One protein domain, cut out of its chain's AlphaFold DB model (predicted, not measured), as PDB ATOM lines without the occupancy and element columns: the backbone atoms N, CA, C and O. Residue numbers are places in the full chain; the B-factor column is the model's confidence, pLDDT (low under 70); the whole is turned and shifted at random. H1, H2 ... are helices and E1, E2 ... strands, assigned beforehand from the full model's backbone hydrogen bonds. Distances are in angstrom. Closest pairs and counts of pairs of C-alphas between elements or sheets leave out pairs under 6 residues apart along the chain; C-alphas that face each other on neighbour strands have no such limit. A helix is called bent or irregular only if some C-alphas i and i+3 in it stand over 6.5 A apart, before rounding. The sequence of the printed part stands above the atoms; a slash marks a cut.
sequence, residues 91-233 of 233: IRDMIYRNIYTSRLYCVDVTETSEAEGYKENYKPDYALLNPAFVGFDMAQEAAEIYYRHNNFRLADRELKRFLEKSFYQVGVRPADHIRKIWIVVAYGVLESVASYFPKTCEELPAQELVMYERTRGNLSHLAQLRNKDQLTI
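What this domain is: This is residues 91 to 233 of the 233 residues of an uncharacterized protein of Lophiostoma macrostomum CBS 122681 (UniProt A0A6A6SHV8). A tiny two-strand sheet, E1 and E2, sits near the middle of a loose, elongated body; H1 and H3 pack together steeply at one end, and long H6 packs on H4 with residues 215 to 224. Two stretches stick out: residues 113 to 119, and residues 189 to 207, of which 204 to 207 belong to H6. The printed part has 143 residues, class mostly helix, with six named helices and two named strands in the order H1 H2 H3 E1 H4 H5 E2 H6; the sheet is parallel. The radius of gyration of the C-alphas is 18.4 A and the spans are 63 by 39 by 27 A.

Where its parts are: Find C-alpha 91 at (249.931, 187.794, 337.014); H1 runs from there to residue 100, 14.3 A. Next come H2, residues 131 to 134, H3, 136 to 149, 20.3 A, and E1, 151 to 155, 13.5 A. Read on to H4, 156 to 164, irregular with C-alphas 157 and 160 7.1 A apart, H5, 174 to 177, and E2, 180 to 184, 13.3 A. H6, 204 to 224, spans 32.2 A and ends at (230.523, 197.910, 316.489).

How they stand to each other: Start at the hub, H3: it touches H1 at a steep tilt of 62 degrees, closest C-alphas Tyr 100 and Tyr 146, 5.8 A. H2 touches H3 only at the corner, closest C-alphas Pro 131 and Ala 139, 5.1 A. With residues 144 to 148 alone H3 touches H5, closest C-alphas Arg 148 and His 177, 4.8 A. E1, H4, H5 and E2 form a strand-helix-strand unit, parallel neighbour strands with helices between, its crossover right-handed; N 182 and O 152 are 2.7 A apart, within hydrogen-bond range. H4 touches H6 the same way at a shallow tilt of 20 degrees, closest C-alphas Asp 156 and Asn 218, 5.9 A. Every O i to N i+4 pair is within hydrogen-bond range in H1 and H3, 3 of 5 in H4 and 13 of 17 in H6; H2 and H5 are too short for such a pair.

The domain as a whole: The C-alphas farthest apart, of Ile 91 and Thr 200, are 63.7 A apart. The printed part has no cut; the links H1 to H2 and E2 to H6 are long. Look for pLDDT under 70 at residues 102 to 106, 110 to 126, 188 to 204, 230 and 232 to 233.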
ATOM      1  N   ILE A  91     249.516 189.201 336.981       87.44
ATOM      2  CA  ILE A  91     249.931 187.794 337.014       87.44
ATOM      3  C   ILE A  91     248.766 186.896 336.598       87.44
ATOM      4  O   ILE A  91     248.968 185.944 335.843       87.44
ATOM      5  N   ARG A  92     247.538 187.219 337.025       90.00
ATOM      6  CA  ARG A  92     246.338 186.492 336.588       90.00
ATOM      7  C   ARG A  92     246.136 186.602 335.080       90.00
ATOM      8  O   ARG A  92     245.939 185.584 334.426       90.00
ATOM      9  N   ASP A  93     246.313 187.790 334.509       89.38
ATOM     10  CA  ASP A  93     246.261 188.004 333.061       89.38
ATOM     11  C   ASP A  93     247.292 187.156 332.307       89.38
ATOM     12  O   ASP A  93     246.980 186.608 331.249       89.38
ATOM     13  N   MET A  94     248.509 187.002 332.845       83.88
ATOM     14  CA  MET A  94     249.522 186.112 332.265       83.88
ATOM     15  C   MET A  94     249.094 184.641 332.306       83.88
ATOM     16  O   MET A  94     249.307 183.930 331.321       83.88
ATOM     17  N   ILE A  95     248.473 184.198 333.405       84.12
ATOM     18  CA  ILE A  95     247.936 182.838 333.556       84.12
ATOM     19  C   ILE A  95     246.803 182.610 332.554       84.12
ATOM     20  O   ILE A  95     246.893 181.691 331.743       84.12
ATOM     21  N   TYR A  96     245.788 183.480 332.526       87.19
ATOM     22  CA  TYR A  96     244.685 183.386 331.566       87.19
ATOM     23  C   TYR A  96     245.200 183.392 330.133       87.19
ATOM     24  O   TYR A  96     244.768 182.595 329.305       87.19
ATOM     25  N   ARG A  97     246.177 184.249 329.826       85.81
ATOM     26  CA  ARG A  97     246.781 184.278 328.499       85.81
ATOM     27  C   ARG A  97     247.456 182.948 328.176       85.81
ATOM     28  O   ARG A  97     247.318 182.488 327.051       85.81
ATOM     29  N   ASN A  98     248.166 182.331 329.113       83.81
ATOM     30  CA  ASN A  98     248.791 181.029 328.884       83.81
ATOM     31  C   ASN A  98     247.755 179.922 328.635       83.81
ATOM     32  O   ASN A  98     247.932 179.148 327.701       83.81
ATOM     33  N   ILE A  99     246.665 179.916 329.406       81.88
ATOM     34  CA  ILE A  99     245.579 178.934 329.301       81.88
ATOM     35  C   ILE A  99     244.821 179.090 327.978       81.88
ATOM     36  O   ILE A  99     244.616 178.122 327.252       81.88
ATOM     37  N   TYR A 100     244.423 180.316 327.637       80.31
ATOM     38  CA  TYR A 100     243.518 180.562 326.516       80.31
ATOM     39  C   TYR A 100     244.203 180.871 325.198       80.31
ATOM     40  O   TYR A 100     243.571 180.736 324.157       80.31
ATOM     41  N   THR A 101     245.461 181.310 325.202       76.31
ATOM     42  CA  THR A 101     246.187 181.601 323.958       76.31
ATOM     43  C   THR A 101     246.872 180.323 323.483       76.31
ATOM     44  O   THR A 101     248.102 180.247 323.423       76.31
ATOM     45  N   SER A 102     246.086 179.291 323.165       61.06
ATOM     46  CA  SER A 102     246.634 178.120 322.485       61.06
ATOM     47  C   SER A 102     247.079 178.555 321.089       61.06
ATOM     48  O   SER A 102     246.300 179.061 320.284       61.06
ATOM     49  N   ARG A 103     248.384 178.451 320.830       54.84
ATOM     50  CA  ARG A 103     249.093 179.195 319.771       54.84
ATOM     51  C   ARG A 103     248.756 178.774 318.335       54.84
ATOM     52  O   ARG A 103     249.356 179.322 317.414       54.84
ATOM     53  N   LEU A 104     247.867 177.803 318.134       52.84
ATOM     54  CA  LEU A 104     247.778 177.068 316.868       52.84
ATOM     55  C   LEU A 104     246.378 176.966 316.256       52.84
ATOM     56  O   LEU A 104     246.286 176.529 315.113       52.84
ATOM     57  N   TYR A 105     245.313 177.400 316.935       60.66
ATOM     58  CA  TYR A 105     243.953 177.188 316.432       60.66
ATOM     59  C   TYR A 105     243.178 178.496 316.301       60.66
ATOM     60  O   TYR A 105     243.166 179.337 317.199       60.66
ATOM     61  N   CYS A 106     242.556 178.678 315.137       69.62
ATOM     62  CA  CYS A 106     241.481 179.642 314.993       69.62
ATOM     63  C   CYS A 106     240.242 179.051 315.666       69.62
ATOM     64  O   CYS A 106     239.950 177.873 315.473       69.62
ATOM     65  N   VAL A 107     239.544 179.853 316.462       72.81
ATOM     66  CA  VAL A 107     238.288 179.442 317.086       72.81
ATOM     67  C   VAL A 107     237.207 179.555 316.014       72.81
ATOM     68  O   VAL A 107     236.754 180.661 315.715       72.81
ATOM     69  N   ASP A 108     236.850 178.428 315.401       75.25
ATOM     70  CA  ASP A 108     235.753 178.319 314.440       75.25
ATOM     71  C   ASP A 108     234.419 178.370 315.195       75.25
ATOM     72  O   ASP A 108     233.991 177.396 315.806       75.25
ATOM     73  N   VAL A 109     233.735 179.510 315.158       70.88
ATOM     74  CA  VAL A 109     232.426 179.677 315.812       70.88
ATOM     75  C   VAL A 109     231.314 179.381 314.808       70.88
ATOM     76  O   VAL A 109     230.402 180.177 314.637       70.88
ATOM     77  N   THR A 110     231.397 178.268 314.085       66.06
ATOM     78  CA  THR A 110     230.327 177.897 313.153       66.06
ATOM     79  C   THR A 110     229.154 177.292 313.914       66.06
ATOM     80  O   THR A 110     229.354 176.402 314.743       66.06
ATOM     81  N   GLU A 111     227.928 177.727 313.615       58.16
ATOM     82  CA  GLU A 111     226.696 177.082 314.075       58.16
ATOM     83  C   GLU A 111     226.684 175.626 313.590       58.16
ATOM     84  O   GLU A 111     226.382 175.337 312.430       58.16
ATOM     85  N   THR A 112     227.015 174.694 314.488       52.22
ATOM     86  CA  THR A 112     226.642 173.286 314.345       52.22
ATOM     87  C   THR A 112     225.125 173.247 314.220       52.22
ATOM     88  O   THR A 112     224.421 173.748 315.098       52.22
ATOM     89  N   SER A 113     224.637 172.743 313.088       44.16
ATOM     90  CA  SER A 113     223.239 172.838 312.673       44.16
ATOM     91  C   SER A 113     222.266 172.447 313.787       44.16
ATOM     92  O   SER A 113     222.416 171.394 314.401       44.16
ATOM     93  N   GLU A 114     221.210 173.238 313.970       49.12
ATOM     94  CA  GLU A 114     220.131 172.985 314.938       49.12
ATOM     95  C   GLU A 114     219.356 171.668 314.687       49.12
ATOM     96  O   GLU A 114     218.515 171.287 315.499       49.12
ATOM     97  N   ALA A 115     219.624 170.973 313.575       47.47
ATOM     98  CA  ALA A 115     218.893 169.793 313.116       47.47
ATOM     99  C   ALA A 115     219.197 168.501 313.900       47.47
ATOM    100  O   ALA A 115     218.370 167.593 313.907       47.47
ATOM    101  N   GLU A 116     220.326 168.418 314.608       41.50
ATOM    102  CA  GLU A 116     220.688 167.259 315.428       41.50
ATOM    103  C   GLU A 116     220.977 167.728 316.852       41.50
ATOM    104  O   GLU A 116     222.106 168.078 317.177       41.50
ATOM    105  N   GLY A 117     219.915 167.809 317.664       37.94
ATOM    106  CA  GLY A 117     219.916 168.085 319.105       37.94
ATOM    107  C   GLY A 117     221.253 168.537 319.692       37.94
ATOM    108  O   GLY A 117     222.016 167.690 320.134       37.94
ATOM    109  N   TYR A 118     221.494 169.856 319.680       37.34
ATOM    110  CA  TYR A 118     222.563 170.597 320.369       37.34
ATOM    111  C   TYR A 118     223.559 169.716 321.151       37.34
ATOM    112  O   TYR A 118     223.532 169.675 322.381       37.34
ATOM    113  N   LYS A 119     224.478 169.038 320.455       40.69
ATOM    114  CA  LYS A 119     225.722 168.625 321.099       40.69
ATOM    115  C   LYS A 119     226.576 169.877 321.195       40.69
ATOM    116  O   LYS A 119     226.977 170.441 320.181       40.69
ATOM    117  N   GLU A 120     226.794 170.340 322.421       46.44
ATOM    118  CA  GLU A 120     227.636 171.477 322.804       46.44
ATOM    119  C   GLU A 120     229.130 171.229 322.486       46.44
ATOM    120  O   GLU A 120     230.004 171.522 323.292       46.44
ATOM    121  N   ASN A 121     229.449 170.698 321.302       40.97
ATOM    122  CA  ASN A 121     230.791 170.267 320.898       40.97
ATOM    123  C   ASN A 121     231.770 171.436 320.707       40.97
ATOM    124  O   ASN A 121     232.953 171.218 320.470       40.97
ATOM    125  N   TYR A 122     231.289 172.678 320.814       46.81
ATOM    126  CA  TYR A 122     232.120 173.874 320.912       46.81
ATOM    127  C   TYR A 122     232.045 174.488 322.314       46.81
ATOM    128  O   TYR A 122     231.864 175.693 322.495       46.81
ATOM    129  N   LYS A 123     232.202 173.645 323.333       53.31
ATOM    130  CA  LYS A 123     232.783 174.052 324.605       53.31
ATOM    131  C   LYS A 123     234.233 173.610 324.566       53.31
ATOM    132  O   LYS A 123     234.532 172.492 324.969       53.31
ATOM    133  N   PRO A 124     235.159 174.435 324.063       52.69
ATOM    134  CA  PRO A 124     236.533 174.212 324.455       52.69
ATOM    135  C   PRO A 124     236.549 174.217 325.985       52.69
ATOM    136  O   PRO A 124     235.715 174.879 326.606       52.69
ATOM    137  N   ASP A 125     237.433 173.411 326.543       57.97
ATOM    138  CA  ASP A 125     237.572 173.111 327.961       57.97
ATOM    139  C   ASP A 125     237.761 174.412 328.781       57.97
ATOM    140  O   ASP A 125     238.860 174.911 329.030       57.97
ATOM    141  N   TYR A 126     236.644 175.091 329.051       69.50
ATOM    142  CA  TYR A 126     236.559 176.488 329.479       69.50
ATOM    143  C   TYR A 126     235.810 176.576 330.803       69.50
ATOM    144  O   TYR A 126     235.069 177.535 331.042       69.50
ATOM    145  N   ALA A 127     236.023 175.606 331.694       71.06
ATOM    146  CA  ALA A 127     235.527 175.667 333.067       71.06
ATOM    147  C   ALA A 127     235.816 177.042 333.711       71.06
ATOM    148  O   ALA A 127     234.975 177.604 334.405       71.06
ATOM    149  N   LEU A 128     236.954 177.658 333.369       76.00
ATOM    150  CA  LEU A 128     237.368 178.981 333.841       76.00
ATOM    151  C   LEU A 128     236.588 180.187 333.255       76.00
ATOM    152  O   LEU A 128     236.695 181.287 333.788       76.00
ATOM    153  N   LEU A 129     235.792 180.018 332.190       86.88
ATOM    154  CA  LEU A 129     234.872 181.057 331.682       86.88
ATOM    155  C   LEU A 129     233.459 180.921 332.264       86.88
ATOM    156  O   LEU A 129     232.615 181.786 332.035       86.88
ATOM    157  N   ASN A 130     233.177 179.845 333.004       86.56
ATOM    158  CA  ASN A 130     231.880 179.635 333.625       86.56
ATOM    159  C   ASN A 130     231.829 180.336 334.999       86.56
ATOM    160  O   ASN A 130     232.503 179.890 335.931       86.56
ATOM    161  N   PRO A 131     231.005 181.386 335.187       88.81
ATOM    162  CA  PRO A 131     230.926 182.094 336.466       88.81
ATOM    163  C   PRO A 131     230.353 181.240 337.602       88.81
ATOM    164  O   PRO A 131     230.667 181.500 338.760       88.81
ATOM    165  N   ALA A 132     229.554 180.205 337.302       84.25
ATOM    166  CA  ALA A 132     229.109 179.242 338.312       84.25
ATOM    167  C   ALA A 132     230.273 178.397 338.851       84.25
ATOM    168  O   ALA A 132     230.179 177.831 339.938       84.25
ATOM    169  N   PHE A 133     231.361 178.326 338.081       80.00
ATOM    170  CA  PHE A 133     232.549 177.576 338.417       80.00
ATOM    171  C   PHE A 133     233.566 178.449 339.161       80.00
ATOM    172  O   PHE A 133     233.812 178.270 340.348       80.00
ATOM    173  N   VAL A 134     234.114 179.468 338.511       81.75
ATOM    174  CA  VAL A 134     235.217 180.254 339.095       81.75
ATOM    175  C   VAL A 134     234.786 181.488 339.885       81.75
ATOM    176  O   VAL A 134     235.626 182.186 340.446       81.75
ATOM    177  N   GLY A 135     233.487 181.778 339.929       87.88
ATOM    178  CA  GLY A 135     232.973 183.053 340.414       87.88
ATOM    179  C   GLY A 135     232.934 184.119 339.318       87.88
ATOM    180  O   GLY A 135     233.605 184.032 338.288       87.88
ATOM    181  N   PHE A 136     232.095 185.133 339.532       92.19
ATOM    182  CA  PHE A 136     231.783 186.140 338.516       92.19
ATOM    183  C   PHE A 136     233.014 186.943 338.084       92.19
ATOM    184  O   PHE A 136     233.294 187.023 336.889       92.19
ATOM    185  N   ASP A 137     233.770 187.479 339.043       92.75
ATOM    186  CA  ASP A 137     234.920 188.340 338.765       92.75
ATOM    187  C   ASP A 137     235.998 187.595 337.975       92.75
ATOM    188  O   ASP A 137     236.460 188.077 336.946       92.75
ATOM    189  N   MET A 138     236.358 186.380 338.399       89.75
ATOM    190  CA  MET A 138     237.363 185.574 337.705       89.75
ATOM    191  C   MET A 138     236.921 185.210 336.282       89.75
ATOM    192  O   MET A 138     237.721 185.309 335.352       89.75
ATOM    193  N   ALA A 139     235.655 184.830 336.090       91.31
ATOM    194  CA  ALA A 139     235.127 184.522 334.763       91.31
ATOM    195  C   ALA A 139     235.087 185.770 333.863       91.31
ATOM    196  O   ALA A 139     235.379 185.681 332.669       91.31
ATOM    197  N   GLN A 140     234.770 186.939 334.428       94.56
ATOM    198  CA  GLN A 140     234.837 188.221 333.731       94.56
ATOM    199  C   GLN A 140     236.268 188.516 333.271       94.56
ATOM    200  O   GLN A 140     236.513 188.721 332.084       94.56
ATOM    201  N   GLU A 141     237.218 188.467 334.201       94.38
ATOM    202  CA  GLU A 141     238.643 188.663 333.958       94.38
ATOM    203  C   GLU A 141     239.189 187.732 332.859       94.38
ATOM    204  O   GLU A 141     239.855 188.179 331.918       94.38
ATOM    205  N   ALA A 142     238.856 186.445 332.950       91.50
ATOM    206  CA  ALA A 142     239.226 185.421 331.985       91.50
ATOM    207  C   ALA A 142     238.614 185.682 330.598       91.50
ATOM    208  O   ALA A 142     239.320 185.595 329.588       91.50
ATOM    209  N   ALA A 143     237.334 186.065 330.530       93.12
ATOM    210  CA  ALA A 143     236.650 186.371 329.276       93.12
ATOM    211  C   ALA A 143     237.283 187.565 328.542       93.12
ATOM    212  O   ALA A 143     237.450 187.520 327.321       93.12
ATOM    213  N   GLU A 144     237.696 188.614 329.260       94.75
ATOM    214  CA  GLU A 144     238.399 189.755 328.659       94.75
ATOM    215  C   GLU A 144     239.701 189.325 327.974       94.75
ATOM    216  O   GLU A 144     239.998 189.762 326.856       94.75
ATOM    217  N   ILE A 145     240.483 188.464 328.635       93.38
ATOM    218  CA  ILE A 145     241.749 187.951 328.105       93.38
ATOM    219  C   ILE A 145     241.512 187.004 326.935       93.38
ATOM    220  O   ILE A 145     242.222 187.115 325.929       93.38
ATOM    221  N   TYR A 146     240.499 186.141 327.041       91.75
ATOM    222  CA  TYR A 146     240.080 185.218 325.996       91.75
ATOM    223  C   TYR A 146     239.763 185.954 324.690       91.75
ATOM    224  O   TYR A 146     240.407 185.690 323.673       91.75
ATOM    225  N   TYR A 147     238.850 186.931 324.719       92.31
ATOM    226  CA  TYR A 147     238.478 187.691 323.520       92.31
ATOM    227  C   TYR A 147     239.616 188.566 322.990       92.31
ATOM    228  O   TYR A 147     239.724 188.775 321.783       92.31
ATOM    229  N   ARG A 148     240.489 189.072 323.868       93.00
ATOM    230  CA  ARG A 148     241.594 189.954 323.468       93.00
ATOM    231  C   ARG A 148     242.711 189.243 322.708       93.00
ATOM    232  O   ARG A 148     243.355 189.881 321.872       93.00
ATOM    233  N   HIS A 149     242.985 187.980 323.024       90.50
ATOM    234  CA  HIS A 149     244.181 187.288 322.529       90.50
ATOM    235  C   HIS A 149     243.904 186.170 321.527       90.50
ATOM    236  O   HIS A 149     244.828 185.797 320.803       90.50
ATOM    237  N   ASN A 150     242.673 185.660 321.459       89.44
ATOM    238  CA  ASN A 150     242.316 184.630 320.493       89.44
ATOM    239  C   ASN A 150     241.996 185.194 319.108       89.44
ATOM    240  O   ASN A 150     241.620 186.357 318.947       89.44
ATOM    241  N   ASN A 151     242.162 184.329 318.108       89.88
ATOM    242  CA  ASN A 151     241.735 184.581 316.740       89.88
ATOM    243  C   ASN A 151     240.410 183.863 316.521       89.88
ATOM    244  O   ASN A 151     240.324 182.654 316.736       89.88
ATOM    245  N   PHE A 152     239.410 184.596 316.053       89.19
ATOM    246  CA  PHE A 152     238.089 184.038 315.793       89.19
ATOM    247  C   PHE A 152     237.881 183.875 314.300       89.19
ATOM    248  O   PHE A 152     238.218 184.785 313.546       89.19
ATOM    249  N   ARG A 153     237.305 182.755 313.879       89.25
ATOM    250  CA  ARG A 153     236.826 182.543 312.519       89.25
ATOM    251  C   ARG A 153     235.328 182.311 312.567       89.25
ATOM    252  O   ARG A 153     234.858 181.385 313.215       89.25
ATOM    253  N   LEU A 154     234.582 183.213 311.944       88.81
ATOM    254  CA  LEU A 154     233.122 183.261 312.016       88.81
ATOM    255  C   LEU A 154     232.539 183.226 310.611       88.81
ATOM    256  O   LEU A 154     233.118 183.829 309.703       88.81
ATOM    257  N   ALA A 155     231.360 182.634 310.435       88.50
ATOM    258  CA  ALA A 155     230.559 182.951 309.263       88.50
ATOM    259  C   ALA A 155     229.976 184.370 309.392       88.50
ATOM    260  O   ALA A 155     229.665 184.848 310.488       88.50
ATOM    261  N   ASP A 156     229.782 185.057 308.268       87.69
ATOM    262  CA  ASP A 156     229.204 186.407 308.243       87.69
ATOM    263  C   ASP A 156     227.822 186.478 308.929       87.69
ATOM    264  O   ASP A 156     227.521 187.449 309.624       87.69
ATOM    265  N   ARG A 157     227.013 185.417 308.812       85.81
ATOM    266  CA  ARG A 157     225.707 185.283 309.486       85.81
ATOM    267  C   ARG A 157     225.787 185.244 311.019       85.81
ATOM    268  O   ARG A 157     224.850 185.678 311.684       85.81
ATOM    269  N   GLU A 158     226.887 184.748 311.586       87.31
ATOM    270  CA  GLU A 158     227.087 184.622 313.040       87.31
ATOM    271  C   GLU A 158     227.645 185.904 313.656       87.31
ATOM    272  O   GLU A 158     227.521 186.125 314.864       87.31
ATOM    273  N   LEU A 159     228.226 186.772 312.824       89.56
ATOM    274  CA  LEU A 159     228.972 187.947 313.252       89.56
ATOM    275  C   LEU A 159     228.172 188.831 314.213       89.56
ATOM    276  O   LEU A 159     228.663 189.178 315.285       89.56
ATOM    277  N   LYS A 160     226.923 189.168 313.864       90.38
ATOM    278  CA  LYS A 160     226.072 190.020 314.706       90.38
ATOM    279  C   LYS A 160     225.870 189.410 316.092       90.38
ATOM    280  O   LYS A 160     226.127 190.057 317.105       90.38
ATOM    281  N   ARG A 161     225.419 188.152 316.132       89.50
ATOM    282  CA  ARG A 161     225.128 187.428 317.374       89.50
ATOM    283  C   ARG A 161     226.380 187.321 318.239       89.50
ATOM    284  O   ARG A 161     226.290 187.542 319.443       89.50
ATOM    285  N   PHE A 162     227.522 187.018 317.627       91.25
ATOM    286  CA  PHE A 162     228.798 186.899 318.319       91.25
ATOM    287  C   PHE A 162     229.268 188.229 318.921       91.25
ATOM    288  O   PHE A 162     229.680 188.262 320.072       91.25
ATOM    289  N   LEU A 163     229.157 189.339 318.190       92.31
ATOM    290  CA  LEU A 163     229.598 190.649 318.679       92.31
ATOM    291  C   LEU A 163     228.673 191.247 319.753       92.31
ATOM    292  O   LEU A 163     229.139 191.971 320.637       92.31
ATOM    293  N   GLU A 164     227.372 190.957 319.690       90.25
ATOM    294  CA  GLU A 164     226.372 191.550 320.587       90.25
ATOM    295  C   GLU A 164     226.149 190.734 321.868       90.25
ATOM    296  O   GLU A 164     225.872 191.316 322.920       90.25
ATOM    297  N   LYS A 165     226.272 189.401 321.813       88.00
ATOM    298  CA  LYS A 165     225.902 188.524 322.929       88.00
ATOM    299  C   LYS A 165     227.093 188.203 323.834       88.00
ATOM    300  O   LYS A 165     228.097 187.648 323.404       88.00
ATOM    301  N   SER A 166     226.928 188.451 325.133       85.25
ATOM    302  CA  SER A 166     227.820 187.910 326.164       85.25
ATOM    303  C   SER A 166     227.515 186.422 326.372       85.25
ATOM    304  O   SER A 166     226.567 186.080 327.082       85.25
ATOM    305  N   PHE A 167     228.309 185.536 325.766       83.31
ATOM    306  CA  PHE A 167     228.116 184.079 325.840       83.31
ATOM    307  C   PHE A 167     228.120 183.536 327.273       83.31
ATOM    308  O   PHE A 167     227.289 182.698 327.613       83.31
ATOM    309  N   TYR A 168     228.987 184.079 328.126       85.56
ATOM    310  CA  TYR A 168     229.187 183.610 329.501       85.56
ATOM    311  C   TYR A 168     228.381 184.394 330.543       85.56
ATOM    312  O   TYR A 168     228.522 184.158 331.733       85.56
ATOM    313  N   GLN A 169     227.545 185.348 330.107       89.69
ATOM    314  CA  GLN A 169     226.728 186.198 330.994       89.69
ATOM    315  C   GLN A 169     227.524 186.978 332.069       89.69
ATOM    316  O   GLN A 169     226.956 187.424 333.059       89.69
ATOM    317  N   VAL A 170     228.821 187.211 331.844       93.56
ATOM    318  CA  VAL A 170     229.725 187.968 332.739       93.56
ATOM    319  C   VAL A 170     229.843 189.457 332.393       93.56
ATOM    320  O   VAL A 170     230.752 190.144 332.840       93.56
ATOM    321  N   GLY A 171     228.966 189.976 331.529       94.69
ATOM    322  CA  GLY A 171     228.986 191.386 331.114       94.69
ATOM    323  C   GLY A 171     230.105 191.766 330.133       94.69
ATOM    324  O   GLY A 171     230.168 192.918 329.712       94.69
ATOM    325  N   VAL A 172     230.949 190.818 329.714       95.12
ATOM    326  CA  VAL A 172     232.004 191.047 328.714       95.12
ATOM    327  C   VAL A 172     231.437 190.876 327.309       95.12
ATOM    328  O   VAL A 172     230.999 189.789 326.924       95.12
ATOM    329  N   ARG A 173     231.461 191.956 326.524       94.38
ATOM    330  CA  ARG A 173     231.039 191.938 325.120       94.38
ATOM    331  C   ARG A 173     232.237 191.654 324.213       94.38
ATOM    332  O   ARG A 173     233.213 192.398 324.278       94.38
ATOM    333  N   PRO A 174     232.171 190.667 323.304       94.12
ATOM    334  CA  PRO A 174     233.310 190.349 322.439       94.12
ATOM    335  C   PRO A 174     233.776 191.549 321.597       94.12
ATOM    336  O   PRO A 174     234.978 191.777 321.453       94.12
ATOM    337  N   ALA A 175     232.838 192.379 321.125       94.56
ATOM    338  CA  ALA A 175     233.123 193.557 320.301       94.56
ATOM    339  C   ALA A 175     234.069 194.594 320.939       94.56
ATOM    340  O   ALA A 175     234.736 195.345 320.221       94.56
ATOM    341  N   ASP A 176     234.143 194.634 322.271       95.44
ATOM    342  CA  ASP A 176     235.002 195.565 323.005       95.44
ATOM    343  C   ASP A 176     236.455 195.066 323.125       95.44
ATOM    344  O   ASP A 176     237.372 195.867 323.331       95.44
ATOM    345  N   HIS A 177     236.685 193.757 322.973       94.50
ATOM    346  CA  HIS A 177     237.967 193.121 323.295       94.50
ATOM    347  C   HIS A 177     238.664 192.480 322.090       94.50
ATOM    348  O   HIS A 177     239.895 192.443 322.085       94.50
ATOM    349  N   ILE A 178     237.922 192.020 321.077       92.50
ATOM    350  CA  ILE A 178     238.481 191.344 319.895       92.50
ATOM    351  C   ILE A 178     239.496 192.225 319.166       92.50
ATOM    352  O   ILE A 178     239.260 193.406 318.907       92.50
ATOM    353  N   ARG A 179     240.614 191.602 318.783       90.75
ATOM    354  CA  ARG A 179     241.672 192.222 317.968       90.75
ATOM    355  C   ARG A 179     241.873 191.563 316.608       90.75
ATOM    356  O   ARG A 179     242.418 192.194 315.708       90.75
ATOM    357  N   LYS A 180     241.482 190.296 316.459       89.75
ATOM    358  CA  LYS A 180     241.704 189.504 315.244       89.75
ATOM    359  C   LYS A 180     240.495 188.628 314.959       89.75
ATOM    360  O   LYS A 180     240.076 187.844 315.810       89.75
ATOM    361  N   ILE A 181     239.942 188.778 313.764       90.75
ATOM    362  CA  ILE A 181     238.727 188.093 313.337       90.75
ATOM    363  C   ILE A 181     238.810 187.788 311.842       90.75
ATOM    364  O   ILE A 181     239.140 188.657 311.043       90.75
ATOM    365  N   TRP A 182     238.507 186.550 311.481       90.38
ATOM    366  CA  TRP A 182     238.432 186.046 310.119       90.38
ATOM    367  C   TRP A 182     236.966 185.806 309.802       90.38
ATOM    368  O   TRP A 182     236.303 185.022 310.477       90.38
ATOM    369  N   ILE A 183     236.443 186.487 308.791       89.31
ATOM    370  CA  ILE A 183     235.038 186.335 308.415       89.31
ATOM    371  C   ILE A 183     234.982 185.506 307.148       89.31
ATOM    372  O   ILE A 183     235.467 185.914 306.094       89.31
ATOM    373  N   VAL A 184     234.394 184.325 307.265       88.81
ATOM    374  CA  VAL A 184     234.107 183.456 306.134       88.81
ATOM    375  C   VAL A 184     232.774 183.897 305.555       88.81
ATOM    376  O   VAL A 184     231.714 183.692 306.144       88.81
ATOM    377  N   VAL A 185     232.829 184.520 304.382       86.00
ATOM    378  CA  VAL A 185     231.632 184.806 303.594       86.00
ATOM    379  C   VAL A 185     231.247 183.514 302.886       86.00
ATOM    380  O   VAL A 185     231.820 183.153 301.859       86.00
ATOM    381  N   ALA A 186     230.316 182.775 303.483       76.56
ATOM    382  CA  ALA A 186     229.764 181.585 302.864       76.56
ATOM    383  C   ALA A 186     228.662 182.006 301.888       76.56
ATOM    384  O   ALA A 186     227.547 182.346 302.286       76.56
ATOM    385  N   TYR A 187     228.962 181.947 300.594       70.19
ATOM    386  CA  TYR A 187     227.926 181.883 299.572       70.19
ATOM    387  C   TYR A 187     227.265 180.529 299.761       70.19
ATOM    388  O   TYR A 187     227.874 179.512 299.437       70.19
ATOM    389  N   GLY A 188     226.096 180.498 300.406       62.19
ATOM    390  CA  GLY A 188     225.394 179.250 300.659       62.19
ATOM    391  C   GLY A 188     225.337 178.455 299.363       62.19
ATOM    392  O   GLY A 188     224.672 178.871 298.416       62.19
ATOM    393  N   VAL A 189     226.051 177.329 299.309       55.75
ATOM    394  CA  VAL A 189     225.726 176.301 298.335       55.75
ATOM    395  C   VAL A 189     224.369 175.842 298.819       55.75
ATOM    396  O   VAL A 189     224.265 175.155 299.827       55.75
ATOM    397  N   LEU A 190     223.307 176.365 298.212       54.00
ATOM    398  CA  LEU A 190     221.974 175.810 298.355       54.00
ATOM    399  C   LEU A 190     222.166 174.310 298.097       54.00
ATOM    400  O   LEU A 190     222.350 173.916 296.958       54.00
ATOM    401  N   GLU A 191     222.194 173.447 299.109       50.94
ATOM    402  CA  GLU A 191     222.479 172.009 298.916       50.94
ATOM    403  C   GLU A 191     221.394 171.300 298.067       50.94
ATOM    404  O   GLU A 191     221.457 170.110 297.790       50.94
ATOM    405  N   SER A 192     220.440 172.074 297.541       53.19
ATOM    406  CA  SER A 192     219.500 171.746 296.477       53.19
ATOM    407  C   SER A 192     219.903 172.224 295.055       53.19
ATOM    408  O   SER A 192     219.086 172.085 294.148       53.19
ATOM    409  N   VAL A 193     221.094 172.783 294.766       47.88
ATOM    410  CA  VAL A 193     221.392 173.297 293.393       47.88
ATOM    411  C   VAL A 193     221.573 172.186 292.356       47.88
ATOM    412  O   VAL A 193     221.484 172.458 291.164       47.88
ATOM    413  N   ALA A 194     221.685 170.914 292.751       49.69
ATOM    414  CA  ALA A 194     221.573 169.830 291.771       49.69
ATOM    415  C   ALA A 194     220.227 169.866 291.001       49.69
ATOM    416  O   ALA A 194     220.164 169.372 289.878       49.69
ATOM    417  N   SER A 195     219.180 170.509 291.543       50.75
ATOM    418  CA  SER A 195     217.904 170.755 290.849       50.75
ATOM    419  C   SER A 195     217.663 172.216 290.432       50.75
ATOM    420  O   SER A 195     216.682 172.484 289.743       50.75
ATOM    421  N   TYR A 196     218.551 173.147 290.805       51.84
ATOM    422  CA  TYR A 196     218.359 174.601 290.681       51.84
ATOM    423  C   TYR A 196     219.482 175.313 289.917       51.84
ATOM    424  O   TYR A 196     219.702 176.502 290.121       51.84
ATOM    425  N   PHE A 197     220.190 174.630 289.015       50.62
ATOM    426  CA  PHE A 197     220.915 175.357 287.972       50.62
ATOM    427  C   PHE A 197     219.877 176.100 287.116       50.62
ATOM    428  O   PHE A 197     219.095 175.430 286.426       50.62
ATOM    429  N   PRO A 198     219.817 177.447 287.142       50.88
ATOM    430  CA  PRO A 198     218.989 178.166 286.192       50.88
ATOM    431  C   PRO A 198     219.477 177.774 284.797       50.88
ATOM    432  O   PRO A 198     220.662 177.866 284.480       50.88
ATOM    433  N   LYS A 199     218.564 177.275 283.959       57.06
ATOM    434  CA  LYS A 199     218.883 176.835 282.590       57.06
ATOM    435  C   LYS A 199     219.361 177.991 281.695       57.06
ATOM    436  O   LYS A 199     219.724 177.746 280.548       57.06
ATOM    437  N   THR A 200     219.372 179.229 282.191       57.28
ATOM    438  CA  THR A 200     219.725 180.441 281.450       57.28
ATOM    439  C   THR A 200     220.575 181.387 282.313       57.28
ATOM    440  O   THR A 200     220.275 181.642 283.476       57.28
ATOM    441  N   CYS A 201     221.651 181.931 281.732       54.78
ATOM    442  CA  CYS A 201     222.615 182.835 282.387       54.78
ATOM    443  C   CYS A 201     222.043 184.206 282.819       54.78
ATOM    444  O   CYS A 201     222.780 185.018 283.367       54.78
ATOM    445  N   GLU A 202     220.764 184.497 282.574       62.94
ATOM    446  CA  GLU A 202     220.190 185.842 282.746       62.94
ATOM    447  C   GLU A 202     219.683 186.136 284.175       62.94
ATOM    448  O   GLU A 202     219.510 187.300 284.524       62.94
ATOM    449  N   GLU A 203     219.502 185.125 285.036       60.84
ATOM    450  CA  GLU A 203     218.999 185.297 286.420       60.84
ATOM    451  C   GLU A 203     220.103 185.423 287.490       60.84
ATOM    452  O   GLU A 203     219.832 185.792 288.636       60.84
ATOM    453  N   LEU A 204     221.360 185.163 287.119       63.09
ATOM    454  CA  LEU A 204     222.529 185.258 288.006       63.09
ATOM    455  C   LEU A 204     222.723 186.652 288.647       63.09
ATOM    456  O   LEU A 204     222.974 186.704 289.855       63.09
ATOM    457  N   PRO A 205     222.528 187.786 287.936       72.31
ATOM    458  CA  PRO A 205     222.818 189.109 288.498       72.31
ATOM    459  C   PRO A 205     221.934 189.481 289.696       72.31
ATOM    460  O   PRO A 205     222.378 190.178 290.607       72.31
ATOM    461  N   ALA A 206     220.678 189.021 289.718       77.19
ATOM    462  CA  ALA A 206     219.745 189.346 290.797       77.19
ATOM    463  C   ALA A 206     220.086 188.594 292.092       77.19
ATOM    464  O   ALA A 206     220.033 189.171 293.177       77.19
ATOM    465  N   GLN A 207     220.476 187.320 291.988       72.00
ATOM    466  CA  GLN A 207     220.872 186.523 293.150       72.00
ATOM    467  C   GLN A 207     222.215 186.989 293.718       72.00
ATOM    468  O   GLN A 207     222.355 187.108 294.935       72.00
ATOM    469  N   GLU A 208     223.176 187.319 292.852       77.69
ATOM    470  CA  GLU A 208     224.453 187.903 293.264       77.69
ATOM    471  C   GLU A 208     224.258 189.232 294.001       77.69
ATOM    472  O   GLU A 208     224.876 189.448 295.045       77.69
ATOM    473  N   LEU A 209     223.353 190.092 293.518       80.25
ATOM    474  CA  LEU A 209     223.031 191.354 294.183       80.25
ATOM    475  C   LEU A 209     222.428 191.132 295.577       80.25
ATOM    476  O   LEU A 209     222.870 191.759 296.537       80.25
ATOM    477  N   VAL A 210     221.472 190.207 295.714       82.38
ATOM    478  CA  VAL A 210     220.871 189.868 297.018       82.38
ATOM    479  C   VAL A 210     221.926 189.335 297.992       82.38
ATOM    480  O   VAL A 210     221.943 189.721 299.163       82.38
ATOM    481  N   MET A 211     222.839 188.479 297.523       78.44
ATOM    482  CA  MET A 211     223.941 187.971 298.345       78.44
ATOM    483  C   MET A 211     224.903 189.090 298.749       78.44
ATOM    484  O   MET A 211     225.264 189.188 299.921       78.44
ATOM    485  N   TYR A 212     225.266 189.969 297.814       82.56
ATOM    486  CA  TYR A 212     226.106 191.130 298.088       82.56
ATOM    487  C   TYR A 212     225.481 192.038 299.150       82.56
ATOM    488  O   TYR A 212     226.149 192.410 300.114       82.56
ATOM    489  N   GLU A 213     224.198 192.373 299.014       85.38
ATOM    490  CA  GLU A 213     223.490 193.214 299.980       85.38
ATOM    491  C   GLU A 213     223.397 192.548 301.353       85.38
ATOM    492  O   GLU A 213     223.612 193.214 302.370       85.38
ATOM    493  N   ARG A 214     223.169 191.231 301.401       84.88
ATOM    494  CA  ARG A 214     223.170 190.459 302.646       84.88
ATOM    495  C   ARG A 214     224.537 190.481 303.325       84.88
ATOM    496  O   ARG A 214     224.616 190.838 304.500       84.88
ATOM    497  N   THR A 215     225.606 190.145 302.605       83.44
ATOM    498  CA  THR A 215     226.972 190.171 303.145       83.44
ATOM    499  C   THR A 215     227.347 191.584 303.579       83.44
ATOM    500  O   THR A 215     227.872 191.771 304.672       83.44
ATOM    501  N   ARG A 216     227.011 192.608 302.787       85.50
ATOM    502  CA  ARG A 216     227.217 194.014 303.152       85.50
ATOM    503  C   ARG A 216     226.473 194.381 304.438       85.50
ATOM    504  O   ARG A 216     227.046 195.045 305.300       85.50
ATOM    505  N   GLY A 217     225.225 193.940 304.580       87.44
ATOM    506  CA  GLY A 217     224.429 194.104 305.794       87.44
ATOM    507  C   GLY A 217     225.086 193.438 307.003       87.44
ATOM    508  O   GLY A 217     225.277 194.089 308.028       87.44
ATOM    509  N   ASN A 218     225.531 192.190 306.863       86.56
ATOM    510  CA  ASN A 218     226.221 191.455 307.923       86.56
ATOM    511  C   ASN A 218     227.534 192.139 308.331       86.56
ATOM    512  O   ASN A 218     227.765 192.399 309.511       86.56
ATOM    513  N   LEU A 219     228.368 192.515 307.361       87.56
ATOM    514  CA  LEU A 219     229.650 193.180 307.609       87.56
ATOM    515  C   LEU A 219     229.494 194.584 308.205       87.56
ATOM    516  O   LEU A 219     230.421 195.071 308.854       87.56
ATOM    517  N   SER A 220     228.327 195.226 308.070       89.56
ATOM    518  CA  SER A 220     228.061 196.506 308.739       89.56
ATOM    519  C   SER A 220     228.183 196.408 310.267       89.56
ATOM    520  O   SER A 220     228.542 197.392 310.917       89.56
ATOM    521  N   HIS A 221     228.008 195.213 310.848       88.75
ATOM    522  CA  HIS A 221     228.202 194.969 312.279       88.75
ATOM    523  C   HIS A 221     229.657 195.109 312.737       88.75
ATOM    524  O   HIS A 221     229.891 195.385 313.914       88.75
ATOM    525  N   LEU A 222     230.640 195.055 311.828       87.94
ATOM    526  CA  LEU A 222     232.028 195.403 312.158       87.94
ATOM    527  C   LEU A 222     232.170 196.855 312.615       87.94
ATOM    528  O   LEU A 222     233.129 197.198 313.308       87.94
ATOM    529  N   ALA A 223     231.190 197.710 312.309       87.25
ATOM    530  CA  ALA A 223     231.149 199.059 312.837       87.25
ATOM    531  C   ALA A 223     231.052 199.108 314.376       87.25
ATOM    532  O   ALA A 223     231.399 200.144 314.946       87.25
ATOM    533  N   GLN A 224     230.627 198.022 315.031       85.75
ATOM    534  CA  GLN A 224     230.523 197.910 316.489       85.75
ATOM    535  C   GLN A 224     231.861 197.612 317.177       85.75
ATOM    536  O   GLN A 224     231.965 197.798 318.386       85.75
ATOM    537  N   LEU A 225     232.880 197.155 316.437       88.19
ATOM    538  CA  LEU A 225     234.196 196.886 317.011       88.19
ATOM    539  C   LEU A 225     234.793 198.194 317.533       88.19
ATOM    540  O   LEU A 225     234.919 199.166 316.789       88.19
ATOM    541  N   ARG A 226     235.144 198.228 318.820       84.69
ATOM    542  CA  ARG A 226     235.607 199.461 319.472       84.69
ATOM    543  C   ARG A 226     237.036 199.837 319.071       84.69
ATOM    544  O   ARG A 226     237.353 201.015 318.965       84.69
ATOM    545  N   ASN A 227     237.873 198.837 318.793       83.06
ATOM    546  CA  ASN A 227     239.298 198.999 318.492       83.06
ATOM    547  C   ASN A 227     239.600 198.745 317.008       83.06
ATOM    548  O   ASN A 227     240.470 197.936 316.686       83.06
ATOM    549  N   LYS A 228     238.873 199.406 316.095       81.88
ATOM    550  CA  LYS A 228     239.014 199.174 314.641       81.88
ATOM    551  C   LYS A 228     240.436 199.385 314.141       81.88
ATOM    552  O   LYS A 228     240.914 198.600 313.334       81.88
ATOM    553  N   ASP A 229     241.123 200.378 314.693       79.81
ATOM    554  CA  ASP A 229     242.498 200.730 314.323       79.81
ATOM    555  C   ASP A 229     243.514 199.635 314.686       79.81
ATOM    556  O   ASP A 229     244.651 199.653 314.225       79.81
ATOM    557  N   GLN A 230     243.115 198.679 315.531       69.62
ATOM    558  CA  GLN A 230     243.939 197.546 315.954       69.62
ATOM    559  C   GLN A 230     243.566 196.246 315.234       69.62
ATOM    560  O   GLN A 230     244.197 195.217 315.490       69.62
ATOM    561  N   LEU A 231     242.551 196.266 314.362       73.69
ATOM    562  CA  LEU A 231     242.143 195.086 313.614       73.69
ATOM    563  C   LEU A 231     243.160 194.794 312.520       73.69
ATOM    564  O   LEU A 231     243.447 195.626 311.665       73.69
ATOM    565  N   THR A 232     243.682 193.574 312.542       64.88
ATOM    566  CA  THR A 232     244.361 193.001 311.380       64.88
ATOM    567  C   THR A 232     243.298 192.267 310.568       64.88
ATOM    568  O   THR A 232     242.735 191.296 311.079       64.88
ATOM    569  N   ILE A 233     242.991 192.785 309.376       59.41
ATOM    570  CA  ILE A 233     242.116 192.150 308.375       59.41
ATOM    571  C   ILE A 233     242.987 191.319 307.438       59.41
ATOM    572  O   ILE A 233     244.039 191.854 307.016       59.41
TER     573      ILE A 233